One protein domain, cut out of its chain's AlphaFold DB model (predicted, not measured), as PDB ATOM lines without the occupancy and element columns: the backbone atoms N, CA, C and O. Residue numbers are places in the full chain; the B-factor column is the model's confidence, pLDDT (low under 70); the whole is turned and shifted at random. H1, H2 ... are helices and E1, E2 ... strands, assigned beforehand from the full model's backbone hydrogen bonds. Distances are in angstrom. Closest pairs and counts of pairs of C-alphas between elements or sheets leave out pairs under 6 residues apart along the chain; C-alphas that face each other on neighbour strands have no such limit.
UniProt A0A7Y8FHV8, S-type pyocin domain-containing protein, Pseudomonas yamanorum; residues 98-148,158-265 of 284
ATOM      1  N   GLY A  98      19.922  27.342   6.373       84.62
ATOM      2  CA  GLY A  98      20.294  26.715   5.102       84.62
ATOM      3  C   GLY A  98      19.136  26.001   4.396       84.62
ATOM      4  O   GLY A  98      19.173  25.864   3.180       84.62
ATOM      5  N   ASP A  99      18.082  25.617   5.125       87.25
ATOM      6  CA  ASP A  99      16.896  24.984   4.537       87.25
ATOM      7  C   ASP A  99      16.031  26.010   3.780       87.25
ATOM      8  O   ASP A  99      15.214  25.635   2.947       87.25
ATOM      9  N   TYR A 100      16.216  27.315   4.016       85.69
ATOM     10  CA  TYR A 100      15.520  28.389   3.292       85.69
ATOM     11  C   TYR A 100      16.302  28.928   2.088       85.69
ATOM     12  O   TYR A 100      15.764  29.722   1.313       85.69
ATOM     13  N   GLY A 101      17.567  28.535   1.947       84.75
ATOM     14  CA  GLY A 101      18.458  29.007   0.898       84.75
ATOM     15  C   GLY A 101      19.871  29.299   1.389       84.75
ATOM     16  O   GLY A 101      20.232  29.124   2.557       84.75
ATOM     17  N   GLU A 102      20.680  29.782   0.458       85.75
ATOM     18  CA  GLU A 102      22.030  30.238   0.750       85.75
ATOM     19  C   GLU A 102      21.971  31.600   1.443       85.75
ATOM     20  O   GLU A 102      21.094  32.428   1.181       85.75
ATOM     21  N   HIS A 103      22.901  31.837   2.357       86.62
ATOM     22  CA  HIS A 103      22.900  33.050   3.163       86.62
ATOM     23  C   HIS A 103      24.321  33.493   3.461       86.62
ATOM     24  O   HIS A 103      25.216  32.679   3.650       86.62
ATOM     25  N   VAL A 104      24.541  34.795   3.567       88.12
ATOM     26  CA  VAL A 104      25.853  35.351   3.891       88.12
ATOM     27  C   VAL A 104      25.699  36.525   4.841       88.12
ATOM     28  O   VAL A 104      24.784  37.341   4.720       88.12
ATOM     29  N   LEU A 105      26.619  36.605   5.794       89.19
ATOM     30  CA  LEU A 105      26.753  37.742   6.680       89.19
ATOM     31  C   LEU A 105      27.937  38.583   6.222       89.19
ATOM     32  O   LEU A 105      29.064  38.083   6.151       89.19
ATOM     33  N   LEU A 106      27.678  39.850   5.929       89.06
ATOM     34  CA  LEU A 106      28.682  40.831   5.553       89.06
ATOM     35  C   LEU A 106      28.845  41.878   6.655       89.06
ATOM     36  O   LEU A 106      27.868  42.280   7.283       89.06
ATOM     37  N   GLY A 107      30.074  42.341   6.851       88.00
ATOM     38  CA  GLY A 107      30.424  43.360   7.833       88.00
ATOM     39  C   GLY A 107      31.434  44.355   7.273       88.00
ATOM     40  O   GLY A 107      32.294  43.992   6.464       88.00
ATOM     41  N   GLY A 108      31.310  45.611   7.691       88.06
ATOM     42  CA  GLY A 108      32.235  46.692   7.376       88.06
ATOM     43  C   GLY A 108      32.818  47.294   8.651       88.06
ATOM     44  O   GLY A 108      32.094  47.518   9.620       88.06
ATOM     45  N   HIS A 109      34.121  47.572   8.641       84.62
ATOM     46  CA  HIS A 109      34.842  48.123   9.797       84.62
ATOM     47  C   HIS A 109      35.208  49.596   9.640       84.62
ATOM     48  O   HIS A 109      35.315  50.300  10.634       84.62
ATOM     49  N   GLU A 110      35.426  50.062   8.413       85.19
ATOM     50  CA  GLU A 110      35.968  51.393   8.137       85.19
ATOM     51  C   GLU A 110      35.352  51.935   6.854       85.19
ATOM     52  O   GLU A 110      35.144  51.176   5.906       85.19
ATOM     53  N   THR A 111      35.064  53.236   6.826       87.56
ATOM     54  CA  THR A 111      34.609  53.922   5.615       87.56
ATOM     55  C   THR A 111      35.785  54.271   4.706       87.56
ATOM     56  O   THR A 111      36.848  54.657   5.190       87.56
ATOM     57  N   ASP A 112      35.590  54.178   3.396       85.81
ATOM     58  CA  ASP A 112      36.566  54.584   2.390       85.81
ATOM     59  C   ASP A 112      36.638  56.114   2.216       85.81
ATOM     60  O   ASP A 112      35.929  56.885   2.869       85.81
ATOM     61  N   SER A 113      37.513  56.569   1.312       82.69
ATOM     62  CA  SER A 113      37.692  57.993   0.991       82.69
ATOM     63  C   SER A 113      36.451  58.660   0.390       82.69
ATOM     64  O   SER A 113      36.399  59.884   0.307       82.69
ATOM     65  N   GLU A 114      35.468  57.876  -0.048       83.12
ATOM     66  CA  GLU A 114      34.206  58.350  -0.615       83.12
ATOM     67  C   GLU A 114      33.073  58.340   0.427       83.12
ATOM     68  O   GLU A 114      31.932  58.675   0.098       83.12
ATOM     69  N   GLY A 115      33.381  57.981   1.681       85.12
ATOM     70  CA  GLY A 115      32.424  57.886   2.781       85.12
ATOM     71  C   GLY A 115      31.542  56.638   2.724       85.12
ATOM     72  O   GLY A 115      30.513  56.596   3.398       85.12
ATOM     73  N   LEU A 116      31.907  55.635   1.921       89.19
ATOM     74  CA  LEU A 116      31.188  54.369   1.827       89.19
ATOM     75  C   LEU A 116      31.808  53.341   2.760       89.19
ATOM     76  O   LEU A 116      33.016  53.302   2.948       89.19
ATOM     77  N   LEU A 117      30.989  52.466   3.323       92.00
ATOM     78  CA  LEU A 117      31.421  51.378   4.184       92.00
ATOM     79  C   LEU A 117      31.493  50.073   3.374       92.00
ATOM     80  O   LEU A 117      30.466  49.401   3.226       92.00
ATOM     81  N   PRO A 118      32.663  49.685   2.829       91.88
ATOM     82  CA  PRO A 118      32.815  48.431   2.102       91.88
ATOM     83  C   PRO A 118      32.480  47.230   2.989       91.88
ATOM     84  O   PRO A 118      33.003  47.071   4.095       91.88
ATOM     85  N   LEU A 119      31.624  46.355   2.469       90.00
ATOM     86  CA  LEU A 119      31.174  45.151   3.145       90.00
ATOM     87  C   LEU A 119      32.012  43.947   2.709       90.00
ATOM     88  O   LEU A 119      32.150  43.657   1.519       90.00
ATOM     89  N   LYS A 120      32.546  43.207   3.682       89.88
ATOM     90  CA  LYS A 120      33.286  41.959   3.460       89.88
ATOM     91  C   LYS A 120      32.568  40.795   4.119       89.88
ATOM     92  O   LYS A 120      31.910  40.958   5.143       89.88
ATOM     93  N   LYS A 121      32.713  39.602   3.540       88.62
ATOM     94  CA  LYS A 121      32.148  38.380   4.113       88.62
ATOM     95  C   LYS A 121      32.737  38.112   5.498       88.62
ATOM     96  O   LYS A 121      33.951  38.047   5.655       88.62
ATOM     97  N   VAL A 122      31.845  37.901   6.459       86.81
ATOM     98  CA  VAL A 122      32.151  37.479   7.830       86.81
ATOM     99  C   VAL A 122      31.838  35.995   8.002       86.81
ATOM    100  O   VAL A 122      32.659  35.249   8.523       86.81
ATOM    101  N   SER A 123      30.662  35.547   7.545       85.06
ATOM    102  CA  SER A 123      30.207  34.158   7.696       85.06
ATOM    103  C   SER A 123      29.176  33.768   6.627       85.06
ATOM    104  O   SER A 123      28.700  34.623   5.880       85.06
ATOM    105  N   GLY A 124      28.837  32.480   6.551       85.88
ATOM    106  CA  GLY A 124      27.831  31.914   5.647       85.88
ATOM    107  C   GLY A 124      28.393  31.386   4.324       85.88
ATOM    108  O   GLY A 124      29.585  31.086   4.194       85.88
ATOM    109  N   SER A 125      27.516  31.278   3.338       85.44
ATOM    110  CA  SER A 125      27.726  30.764   1.987       85.44
ATOM    111  C   SER A 125      28.716  31.597   1.173       85.44
ATOM    112  O   SER A 125      29.029  32.749   1.492       85.44
ATOM    113  N   ALA A 126      29.312  30.994   0.143       84.38
ATOM    114  CA  ALA A 126      30.160  31.729  -0.792       84.38
ATOM    115  C   ALA A 126      29.313  32.744  -1.574       84.38
ATOM    116  O   ALA A 126      28.199  32.434  -1.984       84.38
ATOM    117  N   LEU A 127      29.844  33.955  -1.762       80.31
ATOM    118  CA  LEU A 127      29.218  34.916  -2.664       80.31
ATOM    119  C   LEU A 127      29.395  34.418  -4.105       80.31
ATOM    120  O   LEU A 127      30.477  33.910  -4.424       80.31
ATOM    121  N   PRO A 128      28.388  34.578  -4.975       74.19
ATOM    122  CA  PRO A 128      28.532  34.265  -6.389       74.19
ATOM    123  C   PRO A 128      29.730  35.000  -6.996       74.19
ATOM    124  O   PRO A 128      29.921  36.192  -6.753       74.19
ATOM    125  N   ALA A 129      30.538  34.311  -7.807       69.06
ATOM    126  CA  ALA A 129      31.788  34.866  -8.338       69.06
ATOM    127  C   ALA A 129      31.585  36.154  -9.164       69.06
ATOM    128  O   ALA A 129      32.464  37.011  -9.197       69.06
ATOM    129  N   GLY A 130      30.416  36.319  -9.792       71.12
ATOM    130  CA  GLY A 130      30.074  37.525 -10.548       71.12
ATOM    131  C   GLY A 130      29.609  38.710  -9.697       71.12
ATOM    132  O   GLY A 130      29.528  39.818 -10.224       71.12
ATOM    133  N   LEU A 131      29.307  38.513  -8.403       75.81
ATOM    134  CA  LEU A 131      28.618  39.503  -7.564       75.81
ATOM    135  C   LEU A 131      29.385  40.816  -7.455       75.81
ATOM    136  O   LEU A 131      28.773  41.849  -7.239       75.81
ATOM    137  N   GLY A 132      30.704  40.813  -7.623       85.06
ATOM    138  CA  GLY A 132      31.502  42.010  -7.397       85.06
ATOM    139  C   GLY A 132      31.485  42.406  -5.921       85.06
ATOM    140  O   GLY A 132      31.562  41.543  -5.044       85.06
ATOM    141  N   THR A 133      31.424  43.705  -5.638       87.75
ATOM    142  CA  THR A 133      31.519  44.239  -4.275       87.75
ATOM    143  C   THR A 133      30.264  44.992  -3.845       87.75
ATOM    144  O   THR A 133      29.524  45.549  -4.658       87.75
ATOM    145  N   LEU A 134      30.023  44.986  -2.532       91.75
ATOM    146  CA  LEU A 134      28.924  45.692  -1.879       91.75
ATOM    147  C   LEU A 134      29.482  46.666  -0.841       91.75
ATOM    148  O   LEU A 134      30.464  46.361  -0.162       91.75
ATOM    149  N   ALA A 135      28.839  47.817  -0.691       93.06
ATOM    150  CA  ALA A 135      29.154  48.802   0.337       93.06
ATOM    151  C   ALA A 135      27.871  49.440   0.883       93.06
ATOM    152  O   ALA A 135      26.886  49.553   0.157       93.06
ATOM    153  N   LEU A 136      27.877  49.866   2.147       92.06
ATOM    154  CA  LEU A 136      26.806  50.692   2.707       92.06
ATOM    155  C   LEU A 136      27.152  52.173   2.547       92.06
ATOM    156  O   LEU A 136      28.299  52.574   2.713       92.06
ATOM    157  N   GLY A 137      26.157  52.991   2.246       90.25
ATOM    158  CA  GLY A 137      26.262  54.443   2.163       90.25
ATOM    159  C   GLY A 137      25.035  55.120   2.763       90.25
ATOM    160  O   GLY A 137      24.260  54.508   3.499       90.25
ATOM    161  N   GLY A 138      24.851  56.394   2.430       85.75
ATOM    162  CA  GLY A 138      23.749  57.209   2.936       85.75
ATOM    163  C   GLY A 138      24.076  57.946   4.240       85.75
ATOM    164  O   GLY A 138      25.144  57.789   4.839       85.75
ATOM    165  N   SER A 139      23.152  58.806   4.670       82.44
ATOM    166  CA  SER A 139      23.346  59.712   5.810       82.44
ATOM    167  C   SER A 139      23.557  58.984   7.138       82.44
ATOM    168  O   SER A 139      24.274  59.491   7.999       82.44
ATOM    169  N   ALA A 140      22.968  57.797   7.303       77.75
ATOM    170  CA  ALA A 140      23.134  56.987   8.508       77.75
ATOM    171  C   ALA A 140      24.562  56.425   8.645       77.75
ATOM    172  O   ALA A 140      25.060  56.278   9.759       77.75
ATOM    173  N   ILE A 141      25.240  56.169   7.521       78.69
ATOM    174  CA  ILE A 141      26.625  55.679   7.486       78.69
ATOM    175  C   ILE A 141      27.611  56.847   7.596       78.69
ATOM    176  O   ILE A 141      28.531  56.798   8.409       78.69
ATOM    177  N   GLY A 142      27.368  57.945   6.869       58.03
ATOM    178  CA  GLY A 142      28.201  59.153   6.949       58.03
ATOM    179  C   GLY A 142      28.208  59.806   8.339       58.03
ATOM    180  O   GLY A 142      29.214  60.384   8.750       58.03
ATOM    181  N   GLY A 143      27.118  59.666   9.105       51.16
ATOM    182  CA  GLY A 143      27.042  60.106  10.501       51.16
ATOM    183  C   GLY A 143      27.922  59.290  11.456       51.16
ATOM    184  O   GLY A 143      28.461  59.855  12.409       51.16
ATOM    185  N   ALA A 144      28.144  57.999  11.184       47.75
ATOM    186  CA  ALA A 144      29.021  57.146  11.990       47.75
ATOM    187  C   ALA A 144      30.501  57.561  11.874       47.75
ATOM    188  O   ALA A 144      31.231  57.504  12.864       47.75
ATOM    189  N   SER A 145      30.922  58.092  10.718       42.66
ATOM    190  CA  SER A 145      32.267  58.661  10.530       42.66
ATOM    191  C   SER A 145      32.505  59.946  11.334       42.66
ATOM    192  O   SER A 145      33.652  60.276  11.626       42.66
ATOM    193  N   SER A 146      31.454  60.663  11.756       36.31
ATOM    194  CA  SER A 146      31.599  61.884  12.573       36.31
ATOM    195  C   SER A 146      31.855  61.613  14.062       36.31
ATOM    196  O   SER A 146      32.284  62.510  14.788       36.31
ATOM    197  N   VAL A 147      31.666  60.370  14.521       35.81
ATOM    198  CA  VAL A 147      31.943  59.970  15.913       35.81
ATOM    199  C   VAL A 147      33.422  59.599  16.115       35.81
ATOM    200  O   VAL A 147      33.898  59.544  17.245       35.81
ATOM    201  N   ALA A 148      34.197  59.443  15.034       34.31
ATOM    202  CA  ALA A 148      35.629  59.125  15.088       34.31
ATOM    203  C   ALA A 148      36.541  60.328  15.428       34.31
ATOM    204  O   ALA A 148      37.760  60.178  15.473       34.31
ATOM    205  N   LEU A 158      34.640  45.567  16.570       77.75
ATOM    206  CA  LEU A 158      33.325  46.177  16.339       77.75
ATOM    207  C   LEU A 158      33.136  46.538  14.856       77.75
ATOM    208  O   LEU A 158      34.038  47.083  14.221       77.75
ATOM    209  N   MET A 159      31.957  46.240  14.308       82.81
ATOM    210  CA  MET A 159      31.611  46.541  12.919       82.81
ATOM    211  C   MET A 159      30.836  47.858  12.891       82.81
ATOM    212  O   MET A 159      29.896  48.042  13.661       82.81
ATOM    213  N   LEU A 160      31.180  48.762  11.975       84.94
ATOM    214  CA  LEU A 160      30.407  49.989  11.751       84.94
ATOM    215  C   LEU A 160      29.063  49.703  11.069       84.94
ATOM    216  O   LEU A 160      28.129  50.493  11.178       84.94
ATOM    217  N   GLY A 161      28.957  48.575  10.367       85.56
ATOM    218  CA  GLY A 161      27.750  48.182   9.657       85.56
ATOM    219  C   GLY A 161      27.766  46.710   9.279       85.56
ATOM    220  O   GLY A 161      28.819  46.124   9.023       85.56
ATOM    221  N   ILE A 162      26.579  46.109   9.276       86.56
ATOM    222  CA  ILE A 162      26.366  44.683   9.036       86.56
ATOM    223  C   ILE A 162      25.185  44.536   8.079       86.56
ATOM    224  O   ILE A 162      24.167  45.210   8.235       86.56
ATOM    225  N   ALA A 163      25.304  43.629   7.115       88.50
ATOM    226  CA  ALA A 163      24.218  43.249   6.223       88.50
ATOM    227  C   ALA A 163      24.146  41.725   6.119       88.50
ATOM    228  O   ALA A 163      25.153  41.062   5.876       88.50
ATOM    229  N   ALA A 164      22.950  41.166   6.287       87.06
ATOM    230  CA  ALA A 164      22.687  39.759   6.025       87.06
ATOM    231  C   ALA A 164      21.929  39.634   4.704       87.06
ATOM    232  O   ALA A 164      20.936  40.334   4.497       87.06
ATOM    233  N   LEU A 165      22.399  38.754   3.823       86.50
ATOM    234  CA  LEU A 165      21.729  38.434   2.570       86.50
ATOM    235  C   LEU A 165      21.304  36.975   2.617       86.50
ATOM    236  O   LEU A 165      22.044  36.123   3.103       86.50
ATOM    237  N   ILE A 166      20.123  36.709   2.083       84.62
ATOM    238  CA  ILE A 166      19.614  35.368   1.832       84.62
ATOM    239  C   ILE A 166      19.093  35.336   0.408       84.62
ATOM    240  O   ILE A 166      18.426  36.283  -0.011       84.62
ATOM    241  N   TRP A 167      19.399  34.265  -0.311       84.44
ATOM    242  CA  TRP A 167      18.833  34.004  -1.620       84.44
ATOM    243  C   TRP A 167      18.386  32.543  -1.695       84.44
ATOM    244  O   TRP A 167      19.124  31.641  -1.284       84.44
ATOM    245  N   PRO A 168      17.168  32.286  -2.194       72.69
ATOM    246  CA  PRO A 168      16.700  30.931  -2.400       72.69
ATOM    247  C   PRO A 168      17.615  30.256  -3.422       72.69
ATOM    248  O   PRO A 168      17.810  30.755  -4.535       72.69
ATOM    249  N   SER A 169      18.175  29.109  -3.053       62.22
ATOM    250  CA  SER A 169      18.751  28.195  -4.028       62.22
ATOM    251  C   SER A 169      17.616  27.717  -4.940       62.22
ATOM    252  O   SER A 169      16.489  27.506  -4.492       62.22
ATOM    253  N   SER A 170      17.875  27.634  -6.247       55.50
ATOM    254  CA  SER A 170      16.894  27.222  -7.259       55.50
ATOM    255  C   SER A 170      16.392  25.798  -6.977       55.50
ATOM    256  O   SER A 170      16.911  24.827  -7.521       55.50
ATOM    257  N   LEU A 171      15.369  25.669  -6.138       51.94
ATOM    258  CA  LEU A 171      14.757  24.392  -5.762       51.94
ATOM    259  C   LEU A 171      13.734  23.900  -6.800       51.94
ATOM    260  O   LEU A 171      13.104  22.871  -6.593       51.94
ATOM    261  N   GLY A 172      13.549  24.625  -7.912       60.09
ATOM    262  CA  GLY A 172      12.507  24.309  -8.895       60.09
ATOM    263  C   GLY A 172      11.087  24.445  -8.334       60.09
ATOM    264  O   GLY A 172      10.160  23.871  -8.895       60.09
ATOM    265  N   ASP A 173      10.928  25.182  -7.234       75.50
ATOM    266  CA  ASP A 173       9.673  25.311  -6.502       75.50
ATOM    267  C   ASP A 173       8.781  26.397  -7.119       75.50
ATOM    268  O   ASP A 173       9.169  27.563  -7.259       75.50
ATOM    269  N   SER A 174       7.567  25.999  -7.484       81.00
ATOM    270  CA  SER A 174       6.547  26.835  -8.116       81.00
ATOM    271  C   SER A 174       5.938  27.881  -7.178       81.00
ATOM    272  O   SER A 174       5.289  28.823  -7.639       81.00
ATOM    273  N   ALA A 175       6.173  27.768  -5.868       85.44
ATOM    274  CA  ALA A 175       5.776  28.760  -4.884       85.44
ATOM    275  C   ALA A 175       6.747  29.941  -4.788       85.44
ATOM    276  O   ALA A 175       6.450  30.892  -4.068       85.44
ATOM    277  N   LEU A 176       7.900  29.925  -5.463       86.31
ATOM    278  CA  LEU A 176       8.816  31.062  -5.425       86.31
ATOM    279  C   LEU A 176       8.384  32.169  -6.393       86.31
ATOM    280  O   LEU A 176       7.904  31.904  -7.496       86.31
ATOM    281  N   TYR A 177       8.566  33.432  -6.001       85.31
ATOM    282  CA  TYR A 177       8.385  34.534  -6.946       85.31
ATOM    283  C   TYR A 177       9.391  34.427  -8.095       85.31
ATOM    284  O   TYR A 177      10.591  34.247  -7.893       85.31
ATOM    285  N   SER A 178       8.909  34.651  -9.314       80.69
ATOM    286  CA  SER A 178       9.783  34.959 -10.441       80.69
ATOM    287  C   SER A 178      10.369  36.369 -10.304       80.69
ATOM    288  O   SER A 178       9.750  37.272  -9.735       80.69
ATOM    289  N   ASP A 179      11.524  36.604 -10.926       75.94
ATOM    290  CA  ASP A 179      12.120  37.946 -10.995       75.94
ATOM    291  C   ASP A 179      11.153  38.997 -11.559       75.94
ATOM    292  O   ASP A 179      11.043  40.108 -11.042       75.94
ATOM    293  N   ARG A 180      10.417  38.642 -12.617       78.69
ATOM    294  CA  ARG A 180       9.455  39.558 -13.236       78.69
ATOM    295  C   ARG A 180       8.385  39.999 -12.239       78.69
ATOM    296  O   ARG A 180       8.000  41.165 -12.253       78.69
ATOM    297  N   GLN A 181       7.925  39.085 -11.383       83.25
ATOM    298  CA  GLN A 181       6.973  39.407 -10.324       83.25
ATOM    299  C   GLN A 181       7.604  40.346  -9.296       83.25
ATOM    300  O   GLN A 181       7.063  41.433  -9.107       83.25
ATOM    301  N   LEU A 182       8.767  40.003  -8.721       84.62
ATOM    302  CA  LEU A 182       9.450  40.848  -7.728       84.62
ATOM    303  C   LEU A 182       9.649  42.282  -8.237       84.62
ATOM    304  O   LEU A 182       9.331  43.238  -7.539       84.62
ATOM    305  N   ARG A 183      10.058  42.455  -9.498       81.69
ATOM    306  CA  ARG A 183      10.251  43.780 -10.118       81.69
ATOM    307  C   ARG A 183       9.003  44.645 -10.219       81.69
ATOM    308  O   ARG A 183       9.122  45.861 -10.341       81.69
ATOM    309  N   SER A 184       7.829  44.030 -10.240       82.56
ATOM    310  CA  SER A 184       6.557  44.740 -10.390       82.56
ATOM    311  C   SER A 184       5.871  45.020  -9.054       82.56
ATOM    312  O   SER A 184       4.841  45.689  -9.028       82.56
ATOM    313  N   MET A 185       6.429  44.517  -7.948       81.50
ATOM    314  CA  MET A 185       5.795  44.546  -6.638       81.50
ATOM    315  C   MET A 185       6.601  45.423  -5.675       81.50
ATOM    316  O   MET A 185       7.810  45.256  -5.580       81.50
ATOM    317  N   PRO A 186       5.956  46.329  -4.919       84.00
ATOM    318  CA  PRO A 186       6.645  47.126  -3.902       84.00
ATOM    319  C   PRO A 186       6.958  46.313  -2.640       84.00
ATOM    320  O   PRO A 186       7.864  46.651  -1.885       84.00
ATOM    321  N   ARG A 187       6.189  45.247  -2.389       86.06
ATOM    322  CA  ARG A 187       6.354  44.351  -1.243       86.06
ATOM    323  C   ARG A 187       6.177  42.907  -1.690       86.06
ATOM    324  O   ARG A 187       5.285  42.617  -2.487       86.06
ATOM    325  N   ALA A 188       6.989  42.014  -1.147       86.31
ATOM    326  CA  ALA A 188       6.940  40.579  -1.381       86.31
ATOM    327  C   ALA A 188       6.685  39.853  -0.064       86.31
ATOM    328  O   ALA A 188       6.992  40.353   1.016       86.31
ATOM    329  N   ARG A 189       6.111  38.659  -0.144       88.94
ATOM    330  CA  ARG A 189       5.931  37.791   1.015       88.94
ATOM    331  C   ARG A 189       7.166  36.918   1.219       88.94
ATOM    332  O   ARG A 189       7.666  36.366   0.253       88.94
ATOM    333  N   THR A 190       7.631  36.721   2.443       88.88
ATOM    334  CA  THR A 190       8.692  35.757   2.792       88.88
ATOM    335  C   THR A 190       8.211  34.832   3.909       88.88
ATOM    336  O   THR A 190       7.307  35.208   4.661       88.88
ATOM    337  N   ARG A 191       8.785  33.627   4.014       89.62
ATOM    338  CA  ARG A 191       8.590  32.698   5.145       89.62
ATOM    339  C   ARG A 191       9.728  32.714   6.149       89.62
ATOM    340  O   ARG A 191       9.624  32.057   7.176       89.62
ATOM    341  N   VAL A 192      10.778  33.479   5.873       87.06
ATOM    342  CA  VAL A 192      11.910  33.658   6.775       87.06
ATOM    343  C   VAL A 192      12.309  35.121   6.848       87.06
ATOM    344  O   VAL A 192      12.356  35.831   5.839       87.06
ATOM    345  N   ARG A 193      12.622  35.570   8.062       87.56
ATOM    346  CA  ARG A 193      13.308  36.835   8.311       87.56
ATOM    347  C   ARG A 193      14.548  36.598   9.146       87.56
ATOM    348  O   ARG A 193      14.540  35.780  10.061       87.56
ATOM    349  N   LEU A 194      15.589  37.351   8.821       84.12
ATOM    350  CA  LEU A 194      16.848  37.369   9.544       84.12
ATOM    351  C   LEU A 194      16.864  38.553  10.505       84.12
ATOM    352  O   LEU A 194      16.479  39.665  10.144       84.12
ATOM    353  N   HIS A 195      17.337  38.308  11.717       82.56
ATOM    354  CA  HIS A 195      17.704  39.342  12.664       82.56
ATOM    355  C   HIS A 195      19.159  39.135  13.057       82.56
ATOM    356  O   HIS A 195      19.542  38.024  13.422       82.56
ATOM    357  N   VAL A 196      19.960  40.192  12.966       81.44
ATOM    358  CA  VAL A 196      21.365  40.170  13.370       81.44
ATOM    359  C   VAL A 196      21.623  41.333  14.311       81.44
ATOM    360  O   VAL A 196      21.287  42.474  14.005       81.44
ATOM    361  N   GLU A 197      22.239  41.024  15.440       82.00
ATOM    362  CA  GLU A 197      22.647  41.965  16.470       82.00
ATOM    363  C   GLU A 197      24.148  41.809  16.729       82.00
ATOM    364  O   GLU A 197      24.672  40.693  16.784       82.00
ATOM    365  N   GLN A 198      24.842  42.934  16.901       82.44
ATOM    366  CA  GLN A 198      26.203  42.950  17.420       82.44
ATOM    367  C   GLN A 198      26.168  43.293  18.908       82.44
ATOM    368  O   GLN A 198      25.609  44.309  19.315       82.44
ATOM    369  N   LEU A 199      26.775  42.429  19.713       83.62
ATOM    370  CA  LEU A 199      26.969  42.639  21.139       83.62
ATOM    371  C   LEU A 199      28.100  43.644  21.401       83.62
ATOM    372  O   LEU A 199      28.921  43.935  20.533       83.62
ATOM    373  N   ALA A 200      28.167  44.155  22.632       80.00
ATOM    374  CA  ALA A 200      29.170  45.142  23.042       80.00
ATOM    375  C   ALA A 200      30.624  44.629  22.970       80.00
ATOM    376  O   ALA A 200      31.549  45.429  22.885       80.00
ATOM    377  N   ASP A 201      30.824  43.311  22.997       78.56
ATOM    378  CA  ASP A 201      32.121  42.647  22.830       78.56
ATOM    379  C   ASP A 201      32.502  42.431  21.350       78.56
ATOM    380  O   ASP A 201      33.543  41.848  21.062       78.56
ATOM    381  N   GLY A 202      31.663  42.878  20.407       77.12
ATOM    382  CA  GLY A 202      31.835  42.672  18.969       77.12
ATOM    383  C   GLY A 202      31.249  41.357  18.446       77.12
ATOM    384  O   GLY A 202      31.132  41.195  17.228       77.12
ATOM    385  N   THR A 203      30.810  40.450  19.326       83.69
ATOM    386  CA  THR A 203      30.215  39.164  18.948       83.69
ATOM    387  C   THR A 203      28.910  39.370  18.182       83.69
ATOM    388  O   THR A 203      28.025  40.112  18.608       83.69
ATOM    389  N   LEU A 204      28.758  38.665  17.059       83.75
ATOM    390  CA  LEU A 204      27.542  38.704  16.249       83.75
ATOM    391  C   LEU A 204      26.582  37.587  16.658       83.75
ATOM    392  O   LEU A 204      26.940  36.410  16.663       83.75
ATOM    393  N   LYS A 205      25.338  37.959  16.956       81.75
ATOM    394  CA  LYS A 205      24.219  37.041  17.160       81.75
ATOM    395  C   LYS A 205      23.231  37.211  16.023       81.75
ATOM    396  O   LYS A 205      22.656  38.277  15.849       81.75
ATOM    397  N   GLY A 206      23.035  36.149  15.257       80.94
ATOM    398  CA  GLY A 206      22.030  36.092  14.206       80.94
ATOM    399  C   GLY A 206      21.012  35.006  14.508       80.94
ATOM    400  O   GLY A 206      21.393  33.910  14.914       80.94
ATOM    401  N   TYR A 207      19.735  35.286  14.289       78.88
ATOM    402  CA  TYR A 207      18.704  34.258  14.252       78.88
ATOM    403  C   TYR A 207      17.755  34.493  13.085       78.88
ATOM    404  O   TYR A 207      17.554  35.616  12.620       78.88
ATOM    405  N   ALA A 208      17.182  33.397  12.609       83.44
ATOM    406  CA  ALA A 208      16.130  33.403  11.619       83.44
ATOM    407  C   ALA A 208      14.827  32.996  12.297       83.44
ATOM    408  O   ALA A 208      14.840  32.174  13.213       83.44
ATOM    409  N   PHE A 209      13.708  33.554  11.859       83.12
ATOM    410  CA  PHE A 209      12.404  33.132  12.349       83.12
ATOM    411  C   PHE A 209      11.413  32.972  11.207       83.12
ATOM    412  O   PHE A 209      11.443  33.713  10.218       83.12
ATOM    413  N   TYR A 210      10.546  31.978  11.374       86.62
ATOM    414  CA  TYR A 210       9.461  31.687  10.456       86.62
ATOM    415  C   TYR A 210       8.354  32.738  10.584       86.62
ATOM    416  O   TYR A 210       8.027  33.183  11.685       86.62
ATOM    417  N   THR A 211       7.785  33.159   9.457       86.69
ATOM    418  CA  THR A 211       6.829  34.281   9.400       86.69
ATOM    419  C   THR A 211       5.421  33.884   8.962       86.69
ATOM    420  O   THR A 211       4.552  34.749   8.925       86.69
ATOM    421  N   GLY A 212       5.165  32.610   8.636       80.56
ATOM    422  CA  GLY A 212       3.889  32.182   8.042       80.56
ATOM    423  C   GLY A 212       2.654  32.417   8.918       80.56
ATOM    424  O   GLY A 212       1.570  32.646   8.394       80.56
ATOM    425  N   GLU A 213       2.811  32.460  10.243       74.44
ATOM    426  CA  GLU A 213       1.702  32.722  11.175       74.44
ATOM    427  C   GLU A 213       1.454  34.215  11.449       74.44
ATOM    428  O   GLU A 213       0.504  34.568  12.146       74.44
ATOM    429  N   ASN A 214       2.287  35.118  10.915       76.38
ATOM    430  CA  ASN A 214       2.181  36.548  11.190       76.38
ATOM    431  C   ASN A 214       2.237  37.388   9.909       76.38
ATOM    432  O   ASN A 214       3.304  37.644   9.341       76.38
ATOM    433  N   ARG A 215       1.067  37.887   9.490       70.62
ATOM    434  CA  ARG A 215       0.904  38.625   8.230       70.62
ATOM    435  C   ARG A 215       1.676  39.951   8.178       70.62
ATOM    436  O   ARG A 215       2.142  40.366   7.117       70.62
ATOM    437  N   ASP A 216       1.878  40.598   9.319       71.88
ATOM    438  CA  ASP A 216       2.674  41.829   9.376       71.88
ATOM    439  C   ASP A 216       4.171  41.531   9.212       71.88
ATOM    440  O   ASP A 216       4.962  42.370   8.765       71.88
ATOM    441  N   TRP A 217       4.580  40.310   9.560       77.31
ATOM    442  CA  TRP A 217       5.967  39.870   9.485       77.31
ATOM    443  C   TRP A 217       6.295  39.149   8.182       77.31
ATOM    444  O   TRP A 217       7.459  39.113   7.798       77.31
ATOM    445  N   GLU A 218       5.318  38.616   7.457       84.88
ATOM    446  CA  GLU A 218       5.591  37.978   6.168       84.88
ATOM    447  C   GLU A 218       5.861  38.998   5.050       84.88
ATOM    448  O   GLU A 218       6.618  38.698   4.133       84.88
ATOM    449  N   MET A 219       5.304  40.214   5.122       84.19
ATOM    450  CA  MET A 219       5.413  41.209   4.045       84.19
ATOM    451  C   MET A 219       6.643  42.104   4.194       84.19
ATOM    452  O   MET A 219       6.762  42.876   5.147       84.19
ATOM    453  N   VAL A 220       7.545  42.040   3.228       86.25
ATOM    454  CA  VAL A 220       8.841  42.729   3.202       86.25
ATOM    455  C   VAL A 220       8.954  43.617   1.973       86.25
ATOM    456  O   VAL A 220       8.358  43.315   0.942       86.25
ATOM    457  N   ASP A 221       9.689  44.716   2.086       86.69
ATOM    458  CA  ASP A 221       9.811  45.678   0.994       86.69
ATOM    459  C   ASP A 221      10.761  45.149  -0.080       86.69
ATOM    460  O   ASP A 221      11.775  44.515   0.218       86.69
ATOM    461  N   VAL A 222      10.406  45.387  -1.339       85.12
ATOM    462  CA  VAL A 222      11.235  45.023  -2.486       85.12
ATOM    463  C   VAL A 222      11.956  46.272  -2.954       85.12
ATOM    464  O   VAL A 222      11.343  47.209  -3.464       85.12
ATOM    465  N   VAL A 223      13.275  46.265  -2.801       87.31
ATOM    466  CA  VAL A 223      14.144  47.357  -3.240       87.31
ATOM    467  C   VAL A 223      14.879  46.932  -4.504       87.31
ATOM    468  O   VAL A 223      15.333  45.795  -4.628       87.31
ATOM    469  N   GLN A 224      14.994  47.851  -5.459       82.88
ATOM    470  CA  GLN A 224      15.732  47.629  -6.698       82.88
ATOM    471  C   GLN A 224      16.961  48.526  -6.742       82.88
ATOM    472  O   GLN A 224      16.899  49.698  -6.379       82.88
ATOM    473  N   PHE A 225      18.063  47.982  -7.254       85.69
ATOM    474  CA  PHE A 225      19.209  48.798  -7.624       85.69
ATOM    475  C   PHE A 225      18.853  49.685  -8.817       85.69
ATOM    476  O   PHE A 225      18.435  49.191  -9.869       85.69
ATOM    477  N   ALA A 226      19.051  50.985  -8.645       85.69
ATOM    478  CA  ALA A 226      18.924  51.991  -9.682       85.69
ATOM    479  C   ALA A 226      20.282  52.644  -9.949       85.69
ATOM    480  O   ALA A 226      21.070  52.883  -9.032       85.69
ATOM    481  N   LEU A 227      20.544  52.971 -11.215       86.19
ATOM    482  CA  LEU A 227      21.751  53.692 -11.589       86.19
ATOM    483  C   LEU A 227      21.630  55.153 -11.133       86.19
ATOM    484  O   LEU A 227      20.764  55.887 -11.610       86.19
ATOM    485  N   ARG A 228      22.511  55.580 -10.227       85.88
ATOM    486  CA  ARG A 228      22.633  56.966  -9.764       85.88
ATOM    487  C   ARG A 228      24.046  57.458 -10.073       85.88
ATOM    488  O   ARG A 228      25.008  57.108  -9.394       85.88
ATOM    489  N   GLY A 229      24.172  58.243 -11.143       84.44
ATOM    490  CA  GLY A 229      25.475  58.615 -11.699       84.44
ATOM    491  C   GLY A 229      26.185  57.390 -12.279       84.44
ATOM    492  O   GLY A 229      25.691  56.780 -13.223       84.44
ATOM    493  N   THR A 230      27.326  57.020 -11.701       81.50
ATOM    494  CA  THR A 230      28.119  55.841 -12.095       81.50
ATOM    495  C   THR A 230      27.918  54.632 -11.180       81.50
ATOM    496  O   THR A 230      28.540  53.595 -11.398       81.50
ATOM    497  N   ARG A 231      27.066  54.740 -10.152       83.62
ATOM    498  CA  ARG A 231      26.886  53.714  -9.115       83.62
ATOM    499  C   ARG A 231      25.510  53.064  -9.200       83.62
ATOM    500  O   ARG A 231      24.527  53.734  -9.511       83.62
ATOM    501  N   GLN A 232      25.430  51.778  -8.871       89.44
ATOM    502  CA  GLN A 232      24.158  51.088  -8.650       89.44
ATOM    503  C   GLN A 232      23.785  51.224  -7.177       89.44
ATOM    504  O   GLN A 232      24.535  50.776  -6.312       89.44
ATOM    505  N   VAL A 233      22.643  51.843  -6.894       89.31
ATOM    506  CA  VAL A 233      22.216  52.185  -5.533       89.31
ATOM    507  C   VAL A 233      20.831  51.615  -5.263       89.31
ATOM    508  O   VAL A 233      19.910  51.816  -6.053       89.31
ATOM    509  N   ALA A 234      20.690  50.912  -4.146       89.81
ATOM    510  CA  ALA A 234      19.428  50.443  -3.591       89.81
ATOM    511  C   ALA A 234      19.177  51.173  -2.264       89.81
ATOM    512  O   ALA A 234      19.971  51.062  -1.335       89.81
ATOM    513  N   ASP A 235      18.092  51.938  -2.183       88.94
ATOM    514  CA  ASP A 235      17.700  52.648  -0.961       88.94
ATOM    515  C   ASP A 235      16.961  51.687  -0.022       88.94
ATOM    516  O   ASP A 235      15.893  51.180  -0.367       88.94
ATOM    517  N   LEU A 236      17.548  51.405   1.144       85.38
ATOM    518  CA  LEU A 236      16.973  50.492   2.133       85.38
ATOM    519  C   LEU A 236      16.047  51.208   3.130       85.38
ATOM    520  O   LEU A 236      15.454  50.544   3.981       85.38
ATOM    521  N   GLY A 237      15.910  52.532   3.027       84.00
ATOM    522  CA  GLY A 237      15.211  53.366   3.996       84.00
ATOM    523  C   GLY A 237      16.112  53.843   5.137       84.00
ATOM    524  O   GLY A 237      17.278  53.470   5.254       84.00
ATOM    525  N   ASP A 238      15.568  54.732   5.972       84.38
ATOM    526  CA  ASP A 238      16.225  55.262   7.180       84.38
ATOM    527  C   ASP A 238      17.610  55.896   6.937       84.38
ATOM    528  O   ASP A 238      18.458  55.971   7.828       84.38
ATOM    529  N   GLY A 239      17.842  56.381   5.713       84.62
ATOM    530  CA  GLY A 239      19.110  56.981   5.305       84.62
ATOM    531  C   GLY A 239      20.242  55.972   5.094       84.62
ATOM    532  O   GLY A 239      21.405  56.384   5.114       84.62
ATOM    533  N   VAL A 240      19.925  54.685   4.913       87.50
ATOM    534  CA  VAL A 240      20.871  53.619   4.564       87.50
ATOM    535  C   VAL A 240      20.715  53.259   3.090       87.50
ATOM    536  O   VAL A 240      19.643  52.877   2.628       87.50
ATOM    537  N   GLU A 241      21.816  53.315   2.352       91.06
ATOM    538  CA  GLU A 241      21.869  52.903   0.950       91.06
ATOM    539  C   GLU A 241      22.803  51.701   0.793       91.06
ATOM    540  O   GLU A 241      23.873  51.652   1.398       91.06
ATOM    541  N   LEU A 242      22.425  50.738  -0.043       92.06
ATOM    542  CA  LEU A 242      23.296  49.654  -0.475       92.06
ATOM    543  C   LEU A 242      23.832  49.968  -1.868       92.06
ATOM    544  O   LEU A 242      23.077  50.196  -2.812       92.06
ATOM    545  N   ILE A 243      25.150  49.959  -1.995       92.38
ATOM    546  CA  ILE A 243      25.864  50.278  -3.225       92.38
ATOM    547  C   ILE A 243      26.459  48.995  -3.769       92.38
ATOM    548  O   ILE A 243      27.125  48.252  -3.049       92.38
ATOM    549  N   TRP A 244      26.213  48.751  -5.048       92.19
ATOM    550  CA  TRP A 244      26.717  47.590  -5.755       92.19
ATOM    551  C   TRP A 244      27.692  47.994  -6.858       92.19
ATOM    552  O   TRP A 244      27.377  48.832  -7.709       92.19
ATOM    553  N   THR A 245      28.861  47.358  -6.859       88.00
ATOM    554  CA  THR A 245      29.881  47.521  -7.894       88.00
ATOM    555  C   THR A 245      30.119  46.164  -8.558       88.00
ATOM    556  O   THR A 245      30.639  45.255  -7.908       88.00
ATOM    557  N   PRO A 246      29.738  45.986  -9.836       80.62
ATOM    558  CA  PRO A 246      29.901  44.710 -10.527       80.62
ATOM    559  C   PRO A 246      31.385  44.358 -10.719       80.62
ATOM    560  O   PRO A 246      32.236  45.243 -10.829       80.62
ATOM    561  N   ALA A 247      31.701  43.062 -10.801       77.38
ATOM    562  CA  ALA A 247      33.052  42.606 -11.126       77.38
ATOM    563  C   ALA A 247      33.439  43.003 -12.569       77.38
ATOM    564  O   ALA A 247      32.656  42.831 -13.505       77.38
ATOM    565  N   ILE A 248      34.650  43.537 -12.759       61.41
ATOM    566  CA  ILE A 248      35.169  43.993 -14.060       61.41
ATOM    567  C   ILE A 248      35.741  42.787 -14.833       61.41
ATOM    568  O   ILE A 248      36.949  42.648 -14.954       61.41
ATOM    569  N   ASP A 249      34.874  41.890 -15.311       48.31
ATOM    570  CA  ASP A 249      35.090  41.072 -16.520       48.31
ATOM    571  C   ASP A 249      33.747  40.469 -16.990       48.31
ATOM    572  O   ASP A 249      33.356  39.379 -16.560       48.31
ATOM    573  N   PRO A 250      33.003  41.170 -17.864       45.34
ATOM    574  CA  PRO A 250      31.697  40.718 -18.334       45.34
ATOM    575  C   PRO A 250      31.758  39.560 -19.349       45.34
ATOM    576  O   PRO A 250      30.702  39.078 -19.754       45.34
ATOM    577  N   ALA A 251      32.947  39.117 -19.784       42.38
ATOM    578  CA  ALA A 251      33.104  38.041 -20.770       42.38
ATOM    579  C   ALA A 251      33.612  36.713 -20.170       42.38
ATOM    580  O   ALA A 251      33.379  35.662 -20.763       42.38
ATOM    581  N   ALA A 252      34.253  36.732 -18.996       43.06
ATOM    582  CA  ALA A 252      34.758  35.522 -18.331       43.06
ATOM    583  C   ALA A 252      33.796  34.901 -17.299       43.06
ATOM    584  O   ALA A 252      34.030  33.787 -16.830       43.06
ATOM    585  N   THR A 253      32.704  35.578 -16.944       44.44
ATOM    586  CA  THR A 253      31.680  35.025 -16.047       44.44
ATOM    587  C   THR A 253      30.476  34.573 -16.857       44.44
ATOM    588  O   THR A 253      29.706  35.388 -17.369       44.44
ATOM    589  N   LEU A 254      30.290  33.253 -16.961       34.53
ATOM    590  CA  LEU A 254      28.980  32.688 -17.263       34.53
ATOM    591  C   LEU A 254      27.933  33.422 -16.405       34.53
ATOM    592  O   LEU A 254      28.030  33.453 -15.182       34.53
ATOM    593  N   GLY A 255      26.969  34.046 -17.081       37.47
ATOM    594  CA  GLY A 255      25.705  34.445 -16.483       37.47
ATOM    595  C   GLY A 255      25.659  35.789 -15.750       37.47
ATOM    596  O   GLY A 255      25.153  35.836 -14.638       37.47
ATOM    597  N   MET A 256      25.966  36.928 -16.389       40.47
ATOM    598  CA  MET A 256      25.415  38.228 -15.928       40.47
ATOM    599  C   MET A 256      23.875  38.193 -15.788       40.47
ATOM    600  O   MET A 256      23.301  38.951 -15.009       40.47
ATOM    601  N   SER A 257      23.196  37.305 -16.523       38.47
ATOM    602  CA  SER A 257      21.765  37.017 -16.363       38.47
ATOM    603  C   SER A 257      21.451  36.203 -15.102       38.47
ATOM    604  O   SER A 257      20.459  36.511 -14.445       38.47
ATOM    605  N   GLU A 258      22.289  35.226 -14.745       38.03
ATOM    606  CA  GLU A 258      22.150  34.391 -13.539       38.03
ATOM    607  C   GLU A 258      22.494  35.186 -12.281       38.03
ATOM    608  O   GLU A 258      21.708  35.221 -11.346       38.03
ATOM    609  N   LEU A 259      23.577  35.961 -12.306       42.62
ATOM    610  CA  LEU A 259      23.954  36.835 -11.202       42.62
ATOM    611  C   LEU A 259      22.909  37.917 -10.942       42.62
ATOM    612  O   LEU A 259      22.552  38.201  -9.797       42.62
ATOM    613  N   ARG A 260      22.393  38.530 -12.017       43.59
ATOM    614  CA  ARG A 260      21.283  39.466 -11.881       43.59
ATOM    615  C   ARG A 260      20.146  38.749 -11.157       43.59
ATOM    616  O   ARG A 260      19.615  39.329 -10.217       43.59
ATOM    617  N   GLN A 261      19.801  37.523 -11.575       39.12
ATOM    618  CA  GLN A 261      18.756  36.671 -10.986       39.12
ATOM    619  C   GLN A 261      18.985  36.355  -9.503       39.12
ATOM    620  O   GLN A 261      18.037  36.434  -8.730       39.12
ATOM    621  N   GLU A 262      20.220  36.080  -9.093       41.34
ATOM    622  CA  GLU A 262      20.580  35.815  -7.696       41.34
ATOM    623  C   GLU A 262      20.463  37.072  -6.820       41.34
ATOM    624  O   GLU A 262      19.897  37.017  -5.731       41.34
ATOM    625  N   MET A 263      20.897  38.238  -7.314       42.06
ATOM    626  CA  MET A 263      20.780  39.513  -6.586       42.06
ATOM    627  C   MET A 263      19.353  40.055  -6.504       42.06
ATOM    628  O   MET A 263      18.998  40.732  -5.542       42.06
ATOM    629  N   LYS A 264      18.527  39.770  -7.517       43.25
ATOM    630  CA  LYS A 264      17.095  40.112  -7.540       43.25
ATOM    631  C   LYS A 264      16.330  39.448  -6.388       43.25
ATOM    632  O   LYS A 264      15.301  39.969  -5.969       43.25
ATOM    633  N   ASN A 265      16.868  38.344  -5.869       37.94
ATOM    634  CA  ASN A 265      16.299  37.552  -4.792       37.94
ATOM    635  C   ASN A 265      17.056  37.737  -3.465       37.94
ATOM    636  O   ASN A 265      17.087  36.799  -2.681       37.94
TER     637      ASN A 265
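AT A GLANCE: This is residues 98 to 148 and 158 to 265 of the 284 residues of the protein "S-type pyocin domain-containing protein" of Pseudomonas yamanorum (UniProt A0A7Y8FHV8). A seven-strand sheet, curled like part of a barrel, has a long two-strand hairpin, E6 and E7, over the side where E4 lies; the two sheets form a sandwich, only partly face to face, with their strands crossed. The short pair E5 and E8, with H2 and H3 close by, makes a small group towards one end of the longest axis, H1 lies at the opposite end, and H4 grazes the curled sheet. The printed part has 159 residues, with four named helices and eleven named strands in the order E1 E2 E3 H1 E4 H2 E5 E6 E7 H3 E8 E9 E10 E11 H4. The large sheet runs E4 E1 E2 E3 E11 E10 E9, all antiparallel, and the class is mixed, helices and strands. The whole is compact, with a radius of gyration of the C-alphas of 16.2 A and spans of 49 by 42 by 27 A.

HOW THE PARTS SIT: E1, residues 102 to 108, forms a hairpin with E2, residues 117 to 124, where N 105 and O 123 are 2.9 A apart. E2 forms the next hairpin with E3, residues 133 to 137, with N 117 and O 136 at 2.8 A; E1 E2 E3 is a meander, each strand the antiparallel neighbour of the one before. The pairing of E2 is staggered: residues 117 to 119 pair with E3, residues 120 to 124 with E1. H1, residues 139 to 148, is on this sheet at a height of 9.7 A. E4, residues 161 to 167, is an edge strand beside E1, with N 104 and O 165 at 2.9 A. H2, residues 179 to 184, is not on the sheet. E5, residues 187 to 189, pairs with E8, residues 219 to 221, N 188 and O 220 being 2.8 A apart. E6, residues 192 to 198, and E7, residues 204 to 210, form a hairpin, with N 195 and O 207 at 2.8 A. This pair and the large sheet are a sandwich, two sheets face to face, their best planes 20 degrees apart and their strands at 47 degrees; the closest C-alphas of E4 and E6 are those of Ala 164 and Leu 194, 7.2 A apart. H3, residues 215 to 218, touches no helix. E9, E10 and E11, residues 226 to 228, 231 to 237 and 240 to 245, are a second meander, with N 226 and O 233 at 2.9 A and N 242 and O 234 at 2.8 A. E11 is also the neighbour of E3, with N 135 and O 243 at 2.9 A. H4, residues 256 to 264, only grazes the sheet with residues 261 to 264. H2 and H4 only just touch, with 3 pairs of C-alphas within 8 A, the closest those of Asp 179 and Lys 264 at 6.4 A. Every O i to N i+4 pair is within hydrogen-bond range in H4, against 1 of 6 in H1, where 4 of 7 O i to N i+3 pairs are, and 1 of 2 in H2; H3 is too short for such a pair.

IN THESE COORDINATES: E1 begins at C-alpha 102, (22.030, 30.238, 0.750), and is 20.5 A long. E2 measures 19.8 A, E4 20.2 A, E6 20.1 A and E7 20.2 A. E10 measures 17.6 A, E11 16.5 A and H1 15.4 A. E11 ends at C-alpha 245, (29.881, 47.521, -7.894), and H4, 12.0 A long, ends at C-alpha 264, (17.095, 40.112, -7.540).

THE WHOLE: The two C-alphas farthest apart are those of Ala 148 and Ser 174, at 49.3 A. Residues 149 to 157 are not printed, and C-alphas 148 and 158 are 13.2 A apart across this cut, which lies in the link from H1 to E4. The link from E4 to H2, 11 residues, is long. Mean pLDDT of the printed part is 77.1; residue 129 and residues 142 to 148, 169 to 172 and 248 to 265 are under 70.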